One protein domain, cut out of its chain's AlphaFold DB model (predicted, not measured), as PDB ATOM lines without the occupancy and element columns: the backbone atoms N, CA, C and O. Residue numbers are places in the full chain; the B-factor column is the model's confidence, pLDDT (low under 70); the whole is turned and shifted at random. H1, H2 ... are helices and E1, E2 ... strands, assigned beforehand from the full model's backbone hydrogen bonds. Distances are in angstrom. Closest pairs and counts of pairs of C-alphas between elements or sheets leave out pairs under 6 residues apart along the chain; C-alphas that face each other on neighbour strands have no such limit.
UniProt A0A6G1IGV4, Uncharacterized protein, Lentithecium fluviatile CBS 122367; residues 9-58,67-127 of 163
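What this domain is: This is residues 9 to 58 and 67 to 127 of the 163 residues of an uncharacterized protein of Lentithecium fluviatile CBS 122367 (UniProt A0A6G1IGV4). Two long helices, H1 and H2, lie side by side and run opposite ways, and from one end of this pair two strand hairpins, E1 with E2 and E3 with E4, reach away as two fingers that spread apart. E2 passes directly into H1, and the short link after H2 leads to E3. The printed part has 111 residues, in the order E1, E2, H1, H2, E3, E4, with two antiparallel two-stranded sheets, E1 - E2 and E3 - E4. The class is mixed, helices and strands; the whole is loose, with a radius of gyration of the C-alphas of 18.6 A, and elongated, spanning 64 by 36 by 25 A.

Where its parts are: E1, residues 19 to 25, begins at C-alpha 19 (49.786, -46.050, 1.367) and is 17.9 A long. E2, residues 28 to 34, spans 19.9 A. H1, residues 35 to 52, spans 25.7 A, and H2, residues 72 to 93, spans 31.5 A. E3, residues 101 to 105, spans 12.9 A. E4, residues 111 to 116, spans 14.0 A and ends at C-alpha 116 (49.267, -47.832, -7.147).

How they stand to each other: E1 and E2 form a hairpin at 149 degrees, with N 22 and O 30 2.8 A apart, within hydrogen-bond range. H1 and H2 touch, closest at the C-alphas of Met 36 and Ile 90, 6.7 A, at a shallow tilt of 3 degrees, opposite ways. In both helices every O i to N i+4 pair is within hydrogen-bond range. Residues 33 to 34 of E2 pair antiparallel with residues 98 to 99. E3 and E4 form a hairpin at 155 degrees, with N 102 and O 115 2.8 A apart, within hydrogen-bond range. The closest C-alphas of E2 and E3, Val 32 and Ser 101, are 5.7 A apart. E1 is apart from E3 and E4.

The domain as a whole: The C-alphas farthest apart, Thr 67 and Gln 108, are 65.4 A apart. Residues 59 to 66 are not printed, and C-alphas 58 and 67 are 17.0 A apart across this cut. Of the links that are printed whole, none is long. The mean pLDDT of the printed part is 76.7; residues 9 to 14, 51 to 58, 67 to 75 and 124 are under 70.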
ATOM      1  N   ALA A   9      37.552 -30.464   7.332       50.72
ATOM      2  CA  ALA A   9      38.777 -29.842   7.837       50.72
ATOM      3  C   ALA A   9      39.466 -30.627   8.968       50.72
ATOM      4  O   ALA A   9      40.651 -30.425   9.213       50.72
ATOM      5  N   THR A  10      38.753 -31.534   9.642       53.19
ATOM      6  CA  THR A  10      39.285 -32.264  10.805       53.19
ATOM      7  C   THR A  10      39.961 -33.591  10.450       53.19
ATOM      8  O   THR A  10      40.456 -34.276  11.344       53.19
ATOM      9  N   ARG A  11      39.971 -34.000   9.172       58.88
ATOM     10  CA  ARG A  11      40.346 -35.374   8.789       58.88
ATOM     11  C   ARG A  11      41.256 -35.402   7.565       58.88
ATOM     12  O   ARG A  11      40.797 -35.712   6.464       58.88
ATOM     13  N   PRO A  12      42.542 -35.055   7.738       59.31
ATOM     14  CA  PRO A  12      43.497 -35.132   6.649       59.31
ATOM     15  C   PRO A  12      43.613 -36.581   6.155       59.31
ATOM     16  O   PRO A  12      43.551 -37.530   6.941       59.31
ATOM     17  N   LEU A  13      43.807 -36.741   4.841       65.31
ATOM     18  CA  LEU A  13      44.456 -37.934   4.290       65.31
ATOM     19  C   LEU A  13      45.679 -38.254   5.163       65.31
ATOM     20  O   LEU A  13      46.337 -37.326   5.640       65.31
ATOM     21  N   ALA A  14      45.979 -39.536   5.390       66.88
ATOM     22  CA  ALA A  14      47.164 -39.908   6.164       66.88
ATOM     23  C   ALA A  14      48.407 -39.178   5.620       66.88
ATOM     24  O   ALA A  14      48.492 -38.927   4.417       66.88
ATOM     25  N   GLU A  15      49.367 -38.830   6.482       73.44
ATOM     26  CA  GLU A  15      50.548 -38.038   6.083       73.44
ATOM     27  C   GLU A  15      51.320 -38.675   4.919       73.44
ATOM     28  O   GLU A  15      51.898 -37.982   4.085       73.44
ATOM     29  N   ASN A  16      51.272 -40.003   4.826       76.56
ATOM     30  CA  ASN A  16      51.865 -40.787   3.753       76.56
ATOM     31  C   ASN A  16      50.926 -41.017   2.553       76.56
ATOM     32  O   ASN A  16      51.162 -41.927   1.773       76.56
ATOM     33  N   GLY A  17      49.833 -40.266   2.423       76.19
ATOM     34  CA  GLY A  17      48.873 -40.372   1.322       76.19
ATOM     35  C   GLY A  17      47.909 -41.560   1.398       76.19
ATOM     36  O   GLY A  17      47.073 -41.698   0.508       76.19
ATOM     37  N   GLY A  18      47.978 -42.385   2.449       83.25
ATOM     38  CA  GLY A  18      47.137 -43.577   2.592       83.25
ATOM     39  C   GLY A  18      47.722 -44.846   1.975       83.25
ATOM     40  O   GLY A  18      46.978 -45.771   1.641       83.25
ATOM     41  N   PHE A  19      49.045 -44.881   1.826       85.12
ATOM     42  CA  PHE A  19      49.786 -46.050   1.367       85.12
ATOM     43  C   PHE A  19      50.305 -46.886   2.545       85.12
ATOM     44  O   PHE A  19      50.535 -46.379   3.640       85.12
ATOM     45  N   ILE A  20      50.518 -48.177   2.324       84.31
ATOM     46  CA  ILE A  20      51.250 -49.068   3.225       84.31
ATOM     47  C   ILE A  20      52.557 -49.434   2.529       84.31
ATOM     48  O   ILE A  20      52.545 -49.924   1.403       84.31
ATOM     49  N   GLU A  21      53.679 -49.207   3.205       84.00
ATOM     50  CA  GLU A  21      54.997 -49.645   2.745       84.00
ATOM     51  C   GLU A  21      55.177 -51.137   3.042       84.00
ATOM     52  O   GLU A  21      55.010 -51.579   4.179       84.00
ATOM     53  N   THR A  22      55.527 -51.921   2.027       77.69
ATOM     54  CA  THR A  22      55.748 -53.369   2.144       77.69
ATOM     55  C   THR A  22      57.099 -53.744   1.553       77.69
ATOM     56  O   THR A  22      57.543 -53.149   0.577       77.69
ATOM     57  N   GLN A  23      57.784 -54.727   2.129       77.44
ATOM     58  CA  GLN A  23      59.063 -55.180   1.589       77.44
ATOM     59  C   GLN A  23      58.820 -56.170   0.445       77.44
ATOM     60  O   GLN A  23      58.235 -57.230   0.657       77.44
ATOM     61  N   PHE A  24      59.277 -55.839  -0.763       72.75
ATOM     62  CA  PHE A  24      59.216 -56.747  -1.910       72.75
ATOM     63  C   PHE A  24      60.426 -57.687  -1.941       72.75
ATOM     64  O   PHE A  24      60.289 -58.864  -2.267       72.75
ATOM     65  N   ASN A  25      61.608 -57.177  -1.577       76.19
ATOM     66  CA  ASN A  25      62.822 -57.958  -1.331       76.19
ATOM     67  C   ASN A  25      63.800 -57.192  -0.417       76.19
ATOM     68  O   ASN A  25      63.521 -56.072   0.008       76.19
ATOM     69  N   ASP A  26      64.969 -57.777  -0.147       80.12
ATOM     70  CA  ASP A  26      65.997 -57.211   0.744       80.12
ATOM     71  C   ASP A  26      66.466 -55.795   0.363       80.12
ATOM     72  O   ASP A  26      66.993 -55.079   1.211       80.12
ATOM     73  N   MET A  27      66.276 -55.378  -0.892       75.69
ATOM     74  CA  MET A  27      66.728 -54.082  -1.406       75.69
ATOM     75  C   MET A  27      65.599 -53.166  -1.891       75.69
ATOM     76  O   MET A  27      65.879 -52.041  -2.302       75.69
ATOM     77  N   PHE A  28      64.343 -53.621  -1.885       75.12
ATOM     78  CA  PHE A  28      63.242 -52.888  -2.504       75.12
ATOM     79  C   PHE A  28      61.953 -52.992  -1.695       75.12
ATOM     80  O   PHE A  28      61.434 -54.085  -1.451       75.12
ATOM     81  N   ASN A  29      61.419 -51.827  -1.337       78.81
ATOM     82  CA  ASN A  29      60.092 -51.677  -0.757       78.81
ATOM     83  C   ASN A  29      59.109 -51.216  -1.830       78.81
ATOM     84  O   ASN A  29      59.486 -50.554  -2.795       78.81
ATOM     85  N   VAL A  30      57.848 -51.586  -1.650       82.75
ATOM     86  CA  VAL A  30      56.744 -51.273  -2.542       82.75
ATOM     87  C   VAL A  30      55.558 -50.791  -1.724       82.75
ATOM     88  O   VAL A  30      55.193 -51.392  -0.713       82.75
ATOM     89  N   GLN A  31      54.930 -49.723  -2.191       83.75
ATOM     90  CA  GLN A  31      53.692 -49.211  -1.629       83.75
ATOM     91  C   GLN A  31      52.489 -50.033  -2.091       83.75
ATOM     92  O   GLN A  31      52.435 -50.498  -3.226       83.75
ATOM     93  N   VAL A  32      51.486 -50.183  -1.242       86.06
ATOM     94  CA  VAL A  32      50.133 -50.605  -1.631       86.06
ATOM     95  C   VAL A  32      49.143 -49.562  -1.137       86.06
ATOM     96  O   VAL A  32      49.361 -48.950  -0.092       86.06
ATOM     97  N   GLY A  33      48.083 -49.304  -1.896       85.88
ATOM     98  CA  GLY A  33      47.062 -48.329  -1.505       85.88
ATOM     99  C   GLY A  33      46.019 -48.951  -0.598       85.88
ATOM    100  O   GLY A  33      45.717 -50.134  -0.727       85.88
ATOM    101  N   VAL A  34      45.424 -48.158   0.287       85.69
ATOM    102  CA  VAL A  34      44.167 -48.533   0.945       85.69
ATOM    103  C   VAL A  34      43.022 -47.819   0.233       85.69
ATOM    104  O   VAL A  34      43.017 -46.587   0.135       85.69
ATOM    105  N   SER A  35      42.030 -48.585  -0.227       89.06
ATOM    106  CA  SER A  35      40.936 -48.089  -1.077       89.06
ATOM    107  C   SER A  35      40.150 -46.938  -0.446       89.06
ATOM    108  O   SER A  35      39.762 -45.993  -1.136       89.06
ATOM    109  N   MET A  36      39.960 -46.948   0.879       88.44
ATOM    110  CA  MET A  36      39.348 -45.828   1.599       88.44
ATOM    111  C   MET A  36      40.099 -44.513   1.347       88.44
ATOM    112  O   MET A  36      39.470 -43.506   1.024       88.44
ATOM    113  N   PHE A  37      41.431 -44.498   1.462       86.94
ATOM    114  CA  PHE A  37      42.216 -43.277   1.266       86.94
ATOM    115  C   PHE A  37      42.261 -42.844  -0.197       86.94
ATOM    116  O   PHE A  37      42.176 -41.645  -0.466       86.94
ATOM    117  N   HIS A  38      42.314 -43.784  -1.144       88.44
ATOM    118  CA  HIS A  38      42.191 -43.438  -2.560       88.44
ATOM    119  C   HIS A  38      40.811 -42.823  -2.859       88.44
ATOM    120  O   HIS A  38      40.708 -41.776  -3.501       88.44
ATOM    121  N   THR A  39      39.736 -43.380  -2.300       88.62
ATOM    122  CA  THR A  39      38.388 -42.811  -2.440       88.62
ATOM    123  C   THR A  39      38.319 -41.400  -1.848       88.62
ATOM    124  O   THR A  39      37.812 -40.493  -2.511       88.62
ATOM    125  N   LEU A  40      38.889 -41.185  -0.652       86.56
ATOM    126  CA  LEU A  40      39.008 -39.865  -0.015       86.56
ATOM    127  C   LEU A  40      39.807 -38.870  -0.881       86.56
ATOM    128  O   LEU A  40      39.394 -37.722  -1.049       86.56
ATOM    129  N   HIS A  41      40.913 -39.311  -1.489       85.56
ATOM    130  CA  HIS A  41      41.700 -38.501  -2.419       85.56
ATOM    131  C   HIS A  41      40.856 -38.053  -3.617       85.56
ATOM    132  O   HIS A  41      40.834 -36.871  -3.964       85.56
ATOM    133  N   CYS A  42      40.132 -38.986  -4.235       86.94
ATOM    134  CA  CYS A  42      39.288 -38.715  -5.393       86.94
ATOM    135  C   CYS A  42      38.167 -37.722  -5.071       86.94
ATOM    136  O   CYS A  42      37.958 -36.771  -5.830       86.94
ATOM    137  N   ILE A  43      37.476 -37.886  -3.939       86.88
ATOM    138  CA  ILE A  43      36.403 -36.961  -3.559       86.88
ATOM    139  C   ILE A  43      36.944 -35.560  -3.224       86.88
ATOM    140  O   ILE A  43      36.289 -34.580  -3.575       86.88
ATOM    141  N   GLU A  44      38.164 -35.425  -2.683       81.69
ATOM    142  CA  GLU A  44      38.798 -34.106  -2.506       81.69
ATOM    143  C   GLU A  44      39.079 -33.420  -3.848       81.69
ATOM    144  O   GLU A  44      38.835 -32.224  -4.019       81.69
ATOM    145  N   ARG A  45      39.540 -34.177  -4.850       81.00
ATOM    146  CA  ARG A  45      39.741 -33.642  -6.207       81.00
ATOM    147  C   ARG A  45      38.426 -33.174  -6.824       81.00
ATOM    148  O   ARG A  45      38.397 -32.129  -7.477       81.00
ATOM    149  N   VAL A  46      37.346 -33.931  -6.627       84.06
ATOM    150  CA  VAL A  46      35.998 -33.563  -7.086       84.06
ATOM    151  C   VAL A  46      35.524 -32.296  -6.380       84.06
ATOM    152  O   VAL A  46      35.101 -31.356  -7.051       84.06
ATOM    153  N   ARG A  47      35.669 -32.221  -5.054       79.38
ATOM    154  CA  ARG A  47      35.344 -31.038  -4.251       79.38
ATOM    155  C   ARG A  47      36.093 -29.805  -4.741       79.38
ATOM    156  O   ARG A  47      35.460 -28.784  -4.998       79.38
ATOM    157  N   GLY A  48      37.405 -29.914  -4.953       74.25
ATOM    158  CA  GLY A  48      38.223 -28.833  -5.500       74.25
ATOM    159  C   GLY A  48      37.698 -28.323  -6.845       74.25
ATOM    160  O   GLY A  48      37.588 -27.116  -7.038       74.25
ATOM    161  N   LYS A  49      37.291 -29.225  -7.750       75.88
ATOM    162  CA  LYS A  49      36.714 -28.852  -9.053       75.88
ATOM    163  C   LYS A  49      35.319 -28.234  -8.941       75.88
ATOM    164  O   LYS A  49      35.052 -27.251  -9.617       75.88
ATOM    165  N   ILE A  50      34.435 -28.779  -8.106       74.00
ATOM    166  CA  ILE A  50      33.062 -28.271  -7.943       74.00
ATOM    167  C   ILE A  50      33.069 -26.892  -7.281       74.00
ATOM    168  O   ILE A  50      32.373 -25.988  -7.737       74.00
ATOM    169  N   VAL A  51      33.876 -26.714  -6.232       67.94
ATOM    170  CA  VAL A  51      34.004 -25.428  -5.533       67.94
ATOM    171  C   VAL A  51      34.676 -24.383  -6.428       67.94
ATOM    172  O   VAL A  51      34.262 -23.228  -6.412       67.94
ATOM    173  N   ALA A  52      35.656 -24.774  -7.253       64.75
ATOM    174  CA  ALA A  52      36.282 -23.871  -8.220       64.75
ATOM    175  C   ALA A  52      35.365 -23.506  -9.408       64.75
ATOM    176  O   ALA A  52      35.457 -22.392  -9.918       64.75
ATOM    177  N   ASN A  53      34.462 -24.402  -9.826       55.97
ATOM    178  CA  ASN A  53      33.605 -24.242 -11.012       55.97
ATOM    179  C   ASN A  53      32.158 -23.818 -10.685       55.97
ATOM    180  O   ASN A  53      31.258 -24.069 -11.486       55.97
ATOM    181  N   GLY A  54      31.901 -23.215  -9.522       50.91
ATOM    182  CA  GLY A  54      30.563 -22.956  -8.963       50.91
ATOM    183  C   GLY A  54      29.650 -21.964  -9.708       50.91
ATOM    184  O   GLY A  54      28.957 -21.195  -9.047       50.91
ATOM    185  N   THR A  55      29.619 -21.967 -11.044       47.75
ATOM    186  CA  THR A  55      28.711 -21.142 -11.863       47.75
ATOM    187  C   THR A  55      27.773 -21.914 -12.792       47.75
ATOM    188  O   THR A  55      26.827 -21.295 -13.265       47.75
ATOM    189  N   GLU A  56      27.912 -23.229 -13.012       42.12
ATOM    190  CA  GLU A  56      27.050 -23.917 -13.996       42.12
ATOM    191  C   GLU A  56      26.079 -24.949 -13.395       42.12
ATOM    192  O   GLU A  56      26.317 -25.602 -12.375       42.12
ATOM    193  N   GLU A  57      24.881 -24.976 -13.973       48.72
ATOM    194  CA  GLU A  57      23.659 -25.635 -13.516       48.72
ATOM    195  C   GLU A  57      23.826 -27.153 -13.347       48.72
ATOM    196  O   GLU A  57      24.159 -27.869 -14.283       48.72
ATOM    197  N   MET A  58      23.564 -27.665 -12.143       43.03
ATOM    198  CA  MET A  58      23.540 -29.098 -11.849       43.03
ATOM    199  C   MET A  58      22.145 -29.417 -11.318       43.03
ATOM    200  O   MET A  58      21.692 -28.809 -10.349       43.03
ATOM    201  N   THR A  67      12.425 -22.015  -2.017       48.94
ATOM    202  CA  THR A  67      12.857 -20.654  -1.633       48.94
ATOM    203  C   THR A  67      14.374 -20.535  -1.473       48.94
ATOM    204  O   THR A  67      14.898 -19.430  -1.558       48.94
ATOM    205  N   LEU A  68      15.093 -21.657  -1.354       50.16
ATOM    206  CA  LEU A  68      16.549 -21.699  -1.152       50.16
ATOM    207  C   LEU A  68      17.365 -21.863  -2.451       50.16
ATOM    208  O   LEU A  68      18.548 -21.552  -2.474       50.16
ATOM    209  N   ASN A  69      16.749 -22.295  -3.558       50.00
ATOM    210  CA  ASN A  69      17.460 -22.610  -4.812       50.00
ATOM    211  C   ASN A  69      17.821 -21.393  -5.680       50.00
ATOM    212  O   ASN A  69      18.388 -21.561  -6.758       50.00
ATOM    213  N   ARG A  70      17.468 -20.172  -5.262       55.25
ATOM    214  CA  ARG A  70      17.753 -18.956  -6.039       55.25
ATOM    215  C   ARG A  70      19.057 -18.265  -5.631       55.25
ATOM    216  O   ARG A  70      19.487 -17.355  -6.332       55.25
ATOM    217  N   ASP A  71      19.656 -18.687  -4.520       68.12
ATOM    218  CA  ASP A  71      20.861 -18.091  -3.954       68.12
ATOM    219  C   ASP A  71      22.104 -18.959  -4.255       68.12
ATOM    220  O   ASP A  71      22.179 -20.114  -3.813       68.12
ATOM    221  N   PRO A  72      23.086 -18.436  -5.013       67.19
ATOM    222  CA  PRO A  72      24.355 -19.112  -5.262       67.19
ATOM    223  C   PRO A  72      25.104 -19.516  -3.983       67.19
ATOM    224  O   PRO A  72      25.746 -20.568  -3.971       67.19
ATOM    225  N   GLU A  73      25.010 -18.730  -2.904       69.44
ATOM    226  CA  GLU A  73      25.693 -19.032  -1.641       69.44
ATOM    227  C   GLU A  73      25.049 -20.227  -0.931       69.44
ATOM    228  O   GLU A  73      25.748 -21.180  -0.572       69.44
ATOM    229  N   ALA A  74      23.716 -20.247  -0.820       68.56
ATOM    230  CA  ALA A  74      22.970 -21.393  -0.298       68.56
ATOM    231  C   ALA A  74      23.261 -22.690  -1.079       68.56
ATOM    232  O   ALA A  74      23.442 -23.754  -0.482       68.56
ATOM    233  N   ARG A  75      23.381 -22.609  -2.412       69.31
ATOM    234  CA  ARG A  75      23.732 -23.760  -3.261       69.31
ATOM    235  C   ARG A  75      25.150 -24.271  -2.994       69.31
ATOM    236  O   ARG A  75      25.353 -25.482  -2.902       69.31
ATOM    237  N   GLN A  76      26.131 -23.380  -2.855       71.69
ATOM    238  CA  GLN A  76      27.503 -23.773  -2.514       71.69
ATOM    239  C   GLN A  76      27.592 -24.382  -1.112       71.69
ATOM    240  O   GLN A  76      28.310 -25.363  -0.918       71.69
ATOM    241  N   LEU A  77      26.856 -23.833  -0.143       72.75
ATOM    242  CA  LEU A  77      26.780 -24.378   1.210       72.75
ATOM    243  C   LEU A  77      26.171 -25.786   1.210       72.75
ATOM    244  O   LEU A  77      26.728 -26.686   1.834       72.75
ATOM    245  N   HIS A  78      25.088 -25.999   0.456       77.12
ATOM    246  CA  HIS A  78      24.468 -27.316   0.312       77.12
ATOM    247  C   HIS A  78      25.429 -28.335  -0.314       77.12
ATOM    248  O   HIS A  78      25.587 -29.427   0.218       77.12
ATOM    249  N   LEU A  79      26.139 -27.967  -1.387       76.31
ATOM    250  CA  LEU A  79      27.132 -28.845  -2.016       76.31
ATOM    251  C   LEU A  79      28.280 -29.210  -1.067       76.31
ATOM    252  O   LEU A  79      28.682 -30.371  -1.033       76.31
ATOM    253  N   LYS A  80      28.789 -28.249  -0.283       73.94
ATOM    254  CA  LYS A  80      29.807 -28.520   0.745       73.94
ATOM    255  C   LYS A  80      29.287 -29.528   1.769       73.94
ATOM    256  O   LYS A  80      29.918 -30.560   1.959       73.94
ATOM    257  N   HIS A  81      28.097 -29.287   2.318       74.75
ATOM    258  CA  HIS A  81      27.457 -30.198   3.263       74.75
ATOM    259  C   HIS A  81      27.237 -31.605   2.676       74.75
ATOM    260  O   HIS A  81      27.523 -32.604   3.333       74.75
ATOM    261  N   CYS A  82      26.784 -31.715   1.423       81.31
ATOM    262  CA  CYS A  82      26.616 -33.005   0.752       81.31
ATOM    263  C   CYS A  82      27.942 -33.760   0.583       81.31
ATOM    264  O   CYS A  82      27.983 -34.973   0.789       81.31
ATOM    265  N   LEU A  83      29.020 -33.067   0.211       82.56
ATOM    266  CA  LEU A  83      30.346 -33.675   0.073       82.56
ATOM    267  C   LEU A  83      30.907 -34.120   1.430       82.56
ATOM    268  O   LEU A  83      31.492 -35.200   1.512       82.56
ATOM    269  N   ASP A  84      30.658 -33.353   2.494       79.50
ATOM    270  CA  ASP A  84      31.026 -33.731   3.863       79.50
ATOM    271  C   ASP A  84      30.299 -35.016   4.293       79.50
ATOM    272  O   ASP A  84      30.930 -35.948   4.798       79.50
ATOM    273  N   CYS A  85      28.999 -35.132   3.997       78.75
ATOM    274  CA  CYS A  85      28.228 -36.357   4.225       78.75
ATOM    275  C   CYS A  85      28.811 -37.567   3.472       78.75
ATOM    276  O   CYS A  85      28.903 -38.657   4.039       78.75
ATOM    277  N   ILE A  86      29.239 -37.398   2.215       84.69
ATOM    278  CA  ILE A  86      29.871 -38.475   1.432       84.69
ATOM    279  C   ILE A  86      31.174 -38.934   2.094       84.69
ATOM    280  O   ILE A  86      31.397 -40.137   2.235       84.69
ATOM    281  N   VAL A  87      32.011 -38.003   2.556       83.88
ATOM    282  CA  VAL A  87      33.243 -38.345   3.279       83.88
ATOM    283  C   VAL A  87      32.954 -39.088   4.575       83.88
ATOM    284  O   VAL A  87      33.603 -40.100   4.850       83.88
ATOM    285  N   GLN A  88      31.944 -38.666   5.339       79.44
ATOM    286  CA  GLN A  88      31.515 -39.393   6.535       79.44
ATOM    287  C   GLN A  88      31.101 -40.831   6.207       79.44
ATOM    288  O   GLN A  88      31.530 -41.756   6.895       79.44
ATOM    289  N   VAL A  89      30.341 -41.046   5.128       83.19
ATOM    290  CA  VAL A  89      29.953 -42.392   4.677       83.19
ATOM    291  C   VAL A  89      31.168 -43.227   4.270       83.19
ATOM    292  O   VAL A  89      31.244 -44.385   4.672       83.19
ATOM    293  N   ILE A  90      32.130 -42.664   3.532       85.56
ATOM    294  CA  ILE A  90      33.362 -43.368   3.133       85.56
ATOM    295  C   ILE A  90      34.137 -43.837   4.369       85.56
ATOM    296  O   ILE A  90      34.516 -45.006   4.456       85.56
ATOM    297  N   MET A  91      34.323 -42.961   5.358       79.44
ATOM    298  CA  MET A  91      35.039 -43.305   6.591       79.44
ATOM    299  C   MET A  91      34.282 -44.317   7.451       79.44
ATOM    300  O   MET A  91      34.885 -45.240   7.987       79.44
ATOM    301  N   CYS A  92      32.960 -44.182   7.569       78.75
ATOM    302  CA  CYS A  92      32.128 -45.166   8.264       78.75
ATOM    303  C   CYS A  92      32.100 -46.515   7.525       78.75
ATOM    304  O   CYS A  92      31.936 -47.568   8.143       78.75
ATOM    305  N   GLY A  93      32.235 -46.494   6.197       82.31
ATOM    306  CA  GLY A  93      32.392 -47.663   5.341       82.31
ATOM    307  C   GLY A  93      33.719 -48.374   5.586       82.31
ATOM    308  O   GLY A  93      33.700 -49.589   5.755       82.31
ATOM    309  N   CYS A  94      34.809 -47.608   5.700       81.88
ATOM    310  CA  CYS A  94      36.175 -48.080   5.929       81.88
ATOM    311  C   CYS A  94      36.560 -49.207   4.963       81.88
ATOM    312  O   CYS A  94      36.821 -50.333   5.378       81.88
ATOM    313  N   ASP A  95      36.548 -48.910   3.663       86.19
ATOM    314  CA  ASP A  95      36.991 -49.869   2.654       86.19
ATOM    315  C   ASP A  95      38.501 -50.134   2.782       86.19
ATOM    316  O   ASP A  95      39.344 -49.391   2.276       86.19
ATOM    317  N   GLU A  96      38.827 -51.198   3.508       84.75
ATOM    318  CA  GLU A  96      40.188 -51.645   3.802       84.75
ATOM    319  C   GLU A  96      40.826 -52.451   2.658       84.75
ATOM    320  O   GLU A  96      41.930 -52.972   2.816       84.75
ATOM    321  N   THR A  97      40.161 -52.549   1.500       87.50
ATOM    322  CA  THR A  97      40.685 -53.274   0.339       87.50
ATOM    323  C   THR A  97      42.036 -52.696  -0.088       87.50
ATOM    324  O   THR A  97      42.180 -51.485  -0.287       87.50
ATOM    325  N   LEU A  98      43.025 -53.577  -0.252       86.12
ATOM    326  CA  LEU A  98      44.366 -53.206  -0.687       86.12
ATOM    327  C   LEU A  98      44.436 -53.102  -2.211       86.12
ATOM    328  O   LEU A  98      44.104 -54.045  -2.930       86.12
ATOM    329  N   GLU A  99      44.916 -51.962  -2.690       87.75
ATOM    330  CA  GLU A  99      45.157 -51.697  -4.101       87.75
ATOM    331  C   GLU A  99      46.603 -52.062  -4.460       87.75
ATOM    332  O   GLU A  99      47.544 -51.580  -3.811       87.75
ATOM    333  N   PRO A 100      46.812 -52.915  -5.477       85.94
ATOM    334  CA  PRO A 100      48.136 -53.399  -5.813       85.94
ATOM    335  C   PRO A 100      48.987 -52.321  -6.483       85.94
ATOM    336  O   PRO A 100      48.501 -51.458  -7.220       85.94
ATOM    337  N   SER A 101      50.297 -52.452  -6.296       84.25
ATOM    338  CA  SER A 101      51.274 -51.718  -7.088       84.25
ATOM    339  C   SER A 101      51.524 -52.368  -8.439       84.25
ATOM    340  O   SER A 101      51.657 -53.587  -8.555       84.25
ATOM    341  N   ARG A 102      51.669 -51.523  -9.452       84.00
ATOM    342  CA  ARG A 102      52.149 -51.855 -10.787       84.00
ATOM    343  C   ARG A 102      53.506 -51.201 -11.009       84.00
ATOM    344  O   ARG A 102      53.733 -50.056 -10.621       84.00
ATOM    345  N   PHE A 103      54.403 -51.942 -11.651       85.12
ATOM    346  CA  PHE A 103      55.728 -51.454 -12.018       85.12
ATOM    347  C   PHE A 103      55.788 -51.183 -13.510       85.12
ATOM    348  O   PHE A 103      55.403 -52.023 -14.326       85.12
ATOM    349  N   HIS A 104      56.325 -50.023 -13.854       85.62
ATOM    350  CA  HIS A 104      56.678 -49.680 -15.220       85.62
ATOM    351  C   HIS A 104      58.142 -50.044 -15.435       85.62
ATOM    352  O   HIS A 104      59.000 -49.650 -14.640       85.62
ATOM    353  N   LEU A 105      58.417 -50.817 -16.488       90.06
ATOM    354  CA  LEU A 105      59.752 -51.326 -16.799       90.06
ATOM    355  C   LEU A 105      60.343 -50.619 -18.024       90.06
ATOM    356  O   LEU A 105      59.622 -50.313 -18.978       90.06
ATOM    357  N   ASP A 106      61.656 -50.389 -18.026       89.44
ATOM    358  CA  ASP A 106      62.378 -49.989 -19.237       89.44
ATOM    359  C   ASP A 106      62.565 -51.170 -20.213       89.44
ATOM    360  O   ASP A 106      62.168 -52.310 -19.960       89.44
ATOM    361  N   LYS A 107      63.203 -50.910 -21.362       92.12
ATOM    362  CA  LYS A 107      63.477 -51.942 -22.381       92.12
ATOM    363  C   LYS A 107      64.436 -53.035 -21.895       92.12
ATOM    364  O   LYS A 107      64.552 -54.066 -22.551       92.12
ATOM    365  N   GLN A 108      65.153 -52.791 -20.804       91.69
ATOM    366  CA  GLN A 108      66.110 -53.697 -20.186       91.69
ATOM    367  C   GLN A 108      65.479 -54.491 -19.029       91.69
ATOM    368  O   GLN A 108      66.124 -55.396 -18.504       91.69
ATOM    369  N   GLY A 109      64.221 -54.206 -18.671       84.38
ATOM    370  CA  GLY A 109      63.493 -54.866 -17.589       84.38
ATOM    371  C   GLY A 109      63.710 -54.240 -16.210       84.38
ATOM    372  O   GLY A 109      63.279 -54.826 -15.219       84.38
ATOM    373  N   ASN A 110      64.350 -53.070 -16.116       84.75
ATOM    374  CA  ASN A 110      64.520 -52.369 -14.842       84.75
ATOM    375  C   ASN A 110      63.247 -51.603 -14.475       84.75
ATOM    376  O   ASN A 110      62.615 -50.998 -15.341       84.75
ATOM    377  N   ILE A 111      62.906 -51.572 -13.185       82.62
ATOM    378  CA  ILE A 111      61.798 -50.762 -12.662       82.62
ATOM    379  C   ILE A 111      62.170 -49.280 -12.776       82.62
ATOM    380  O   ILE A 111      63.145 -48.837 -12.171       82.62
ATOM    381  N   VAL A 112      61.384 -48.513 -13.531       87.75
ATOM    382  CA  VAL A 112      61.574 -47.063 -13.711       87.75
ATOM    383  C   VAL A 112      60.494 -46.225 -13.040       87.75
ATOM    384  O   VAL A 112      60.721 -45.050 -12.764       87.75
ATOM    385  N   ALA A 113      59.332 -46.814 -12.760       84.06
ATOM    386  CA  ALA A 113      58.291 -46.172 -11.971       84.06
ATOM    387  C   ALA A 113      57.405 -47.206 -11.273       84.06
ATOM    388  O   ALA A 113      57.295 -48.358 -11.703       84.06
ATOM    389  N   GLN A 114      56.755 -46.749 -10.210       81.88
ATOM    390  CA  GLN A 114      55.748 -47.475  -9.460       81.88
ATOM    391  C   GLN A 114      54.455 -46.664  -9.456       81.88
ATOM    392  O   GLN A 114      54.484 -45.446  -9.293       81.88
ATOM    393  N   GLU A 115      53.334 -47.352  -9.618       85.62
ATOM    394  CA  GLU A 115      51.998 -46.773  -9.589       85.62
ATOM    395  C   GLU A 115      51.074 -47.688  -8.792       85.62
ATOM    396  O   GLU A 115      50.986 -48.883  -9.069       85.62
ATOM    397  N   VAL A 116      50.372 -47.135  -7.809       83.19
ATOM    398  CA  VAL A 116      49.267 -47.832  -7.147       83.19
ATOM    399  C   VAL A 116      48.010 -47.541  -7.948       83.19
ATOM    400  O   VAL A 116      47.671 -46.373  -8.137       83.19
ATOM    401  N   SER A 117      47.332 -48.586  -8.424       79.88
ATOM    402  CA  SER A 117      46.115 -48.414  -9.215       79.88
ATOM    403  C   SER A 117      44.977 -49.302  -8.702       79.88
ATOM    404  O   SER A 117      45.202 -50.498  -8.490       79.88
ATOM    405  N   PRO A 118      43.743 -48.784  -8.624       74.75
ATOM    406  CA  PRO A 118      42.566 -49.540  -8.228       74.75
ATOM    407  C   PRO A 118      42.040 -50.428  -9.362       74.75
ATOM    408  O   PRO A 118      41.089 -51.181  -9.157       74.75
ATOM    409  N   GLU A 119      42.588 -50.349 -10.582       80.56
ATOM    410  CA  GLU A 119      42.033 -51.120 -11.693       80.56
ATOM    411  C   GLU A 119      42.151 -52.628 -11.458       80.56
ATOM    412  O   GLU A 119      43.244 -53.190 -11.348       80.56
ATOM    413  N   GLY A 120      40.999 -53.297 -11.483       76.81
ATOM    414  CA  GLY A 120      40.890 -54.732 -11.231       76.81
ATOM    415  C   GLY A 120      40.770 -55.093  -9.749       76.81
ATOM    416  O   GLY A 120      40.581 -56.269  -9.444       76.81
ATOM    417  N   THR A 121      40.828 -54.114  -8.841       81.69
ATOM    418  CA  THR A 121      40.556 -54.314  -7.416       81.69
ATOM    419  C   THR A 121      39.085 -54.669  -7.209       81.69
ATOM    420  O   THR A 121      38.183 -54.013  -7.732       81.69
ATOM    421  N   ILE A 122      38.833 -55.731  -6.443       82.69
ATOM    422  CA  ILE A 122      37.485 -56.150  -6.060       82.69
ATOM    423  C   ILE A 122      37.240 -55.658  -4.638       82.69
ATOM    424  O   ILE A 122      37.809 -56.193  -3.689       82.69
ATOM    425  N   HIS A 123      36.385 -54.650  -4.503       81.75
ATOM    426  CA  HIS A 123      36.013 -54.089  -3.210       81.75
ATOM    427  C   HIS A 123      35.127 -55.054  -2.416       81.75
ATOM    428  O   HIS A 123      34.188 -55.653  -2.954       81.75
ATOM    429  N   MET A 124      35.391 -55.177  -1.117       69.50
ATOM    430  CA  MET A 124      34.563 -55.968  -0.211       69.50
ATOM    431  C   MET A 124      33.458 -55.105   0.407       69.50
ATOM    432  O   MET A 124      33.636 -54.455   1.433       69.50
ATOM    433  N   CYS A 125      32.283 -55.108  -0.220       73.00
ATOM    434  CA  CYS A 125      31.124 -54.375   0.289       73.00
ATOM    435  C   CYS A 125      30.613 -54.946   1.623       73.00
ATOM    436  O   CYS A 125      30.536 -56.162   1.816       73.00
ATOM    437  N   LYS A 126      30.126 -54.064   2.505       73.94
ATOM    438  CA  LYS A 126      29.275 -54.469   3.636       73.94
ATOM    439  C   LYS A 126      27.987 -55.111   3.112       73.94
ATOM    440  O   LYS A 126      27.500 -54.757   2.040       73.94
ATOM    441  N   ASN A 127      27.410 -56.041   3.870       72.62
ATOM    442  CA  ASN A 127      26.154 -56.688   3.485       72.62
ATOM    443  C   ASN A 127      24.993 -55.677   3.497       72.62
ATOM    444  O   ASN A 127      24.460 -55.339   4.551       72.62
TER     445      ASN A 127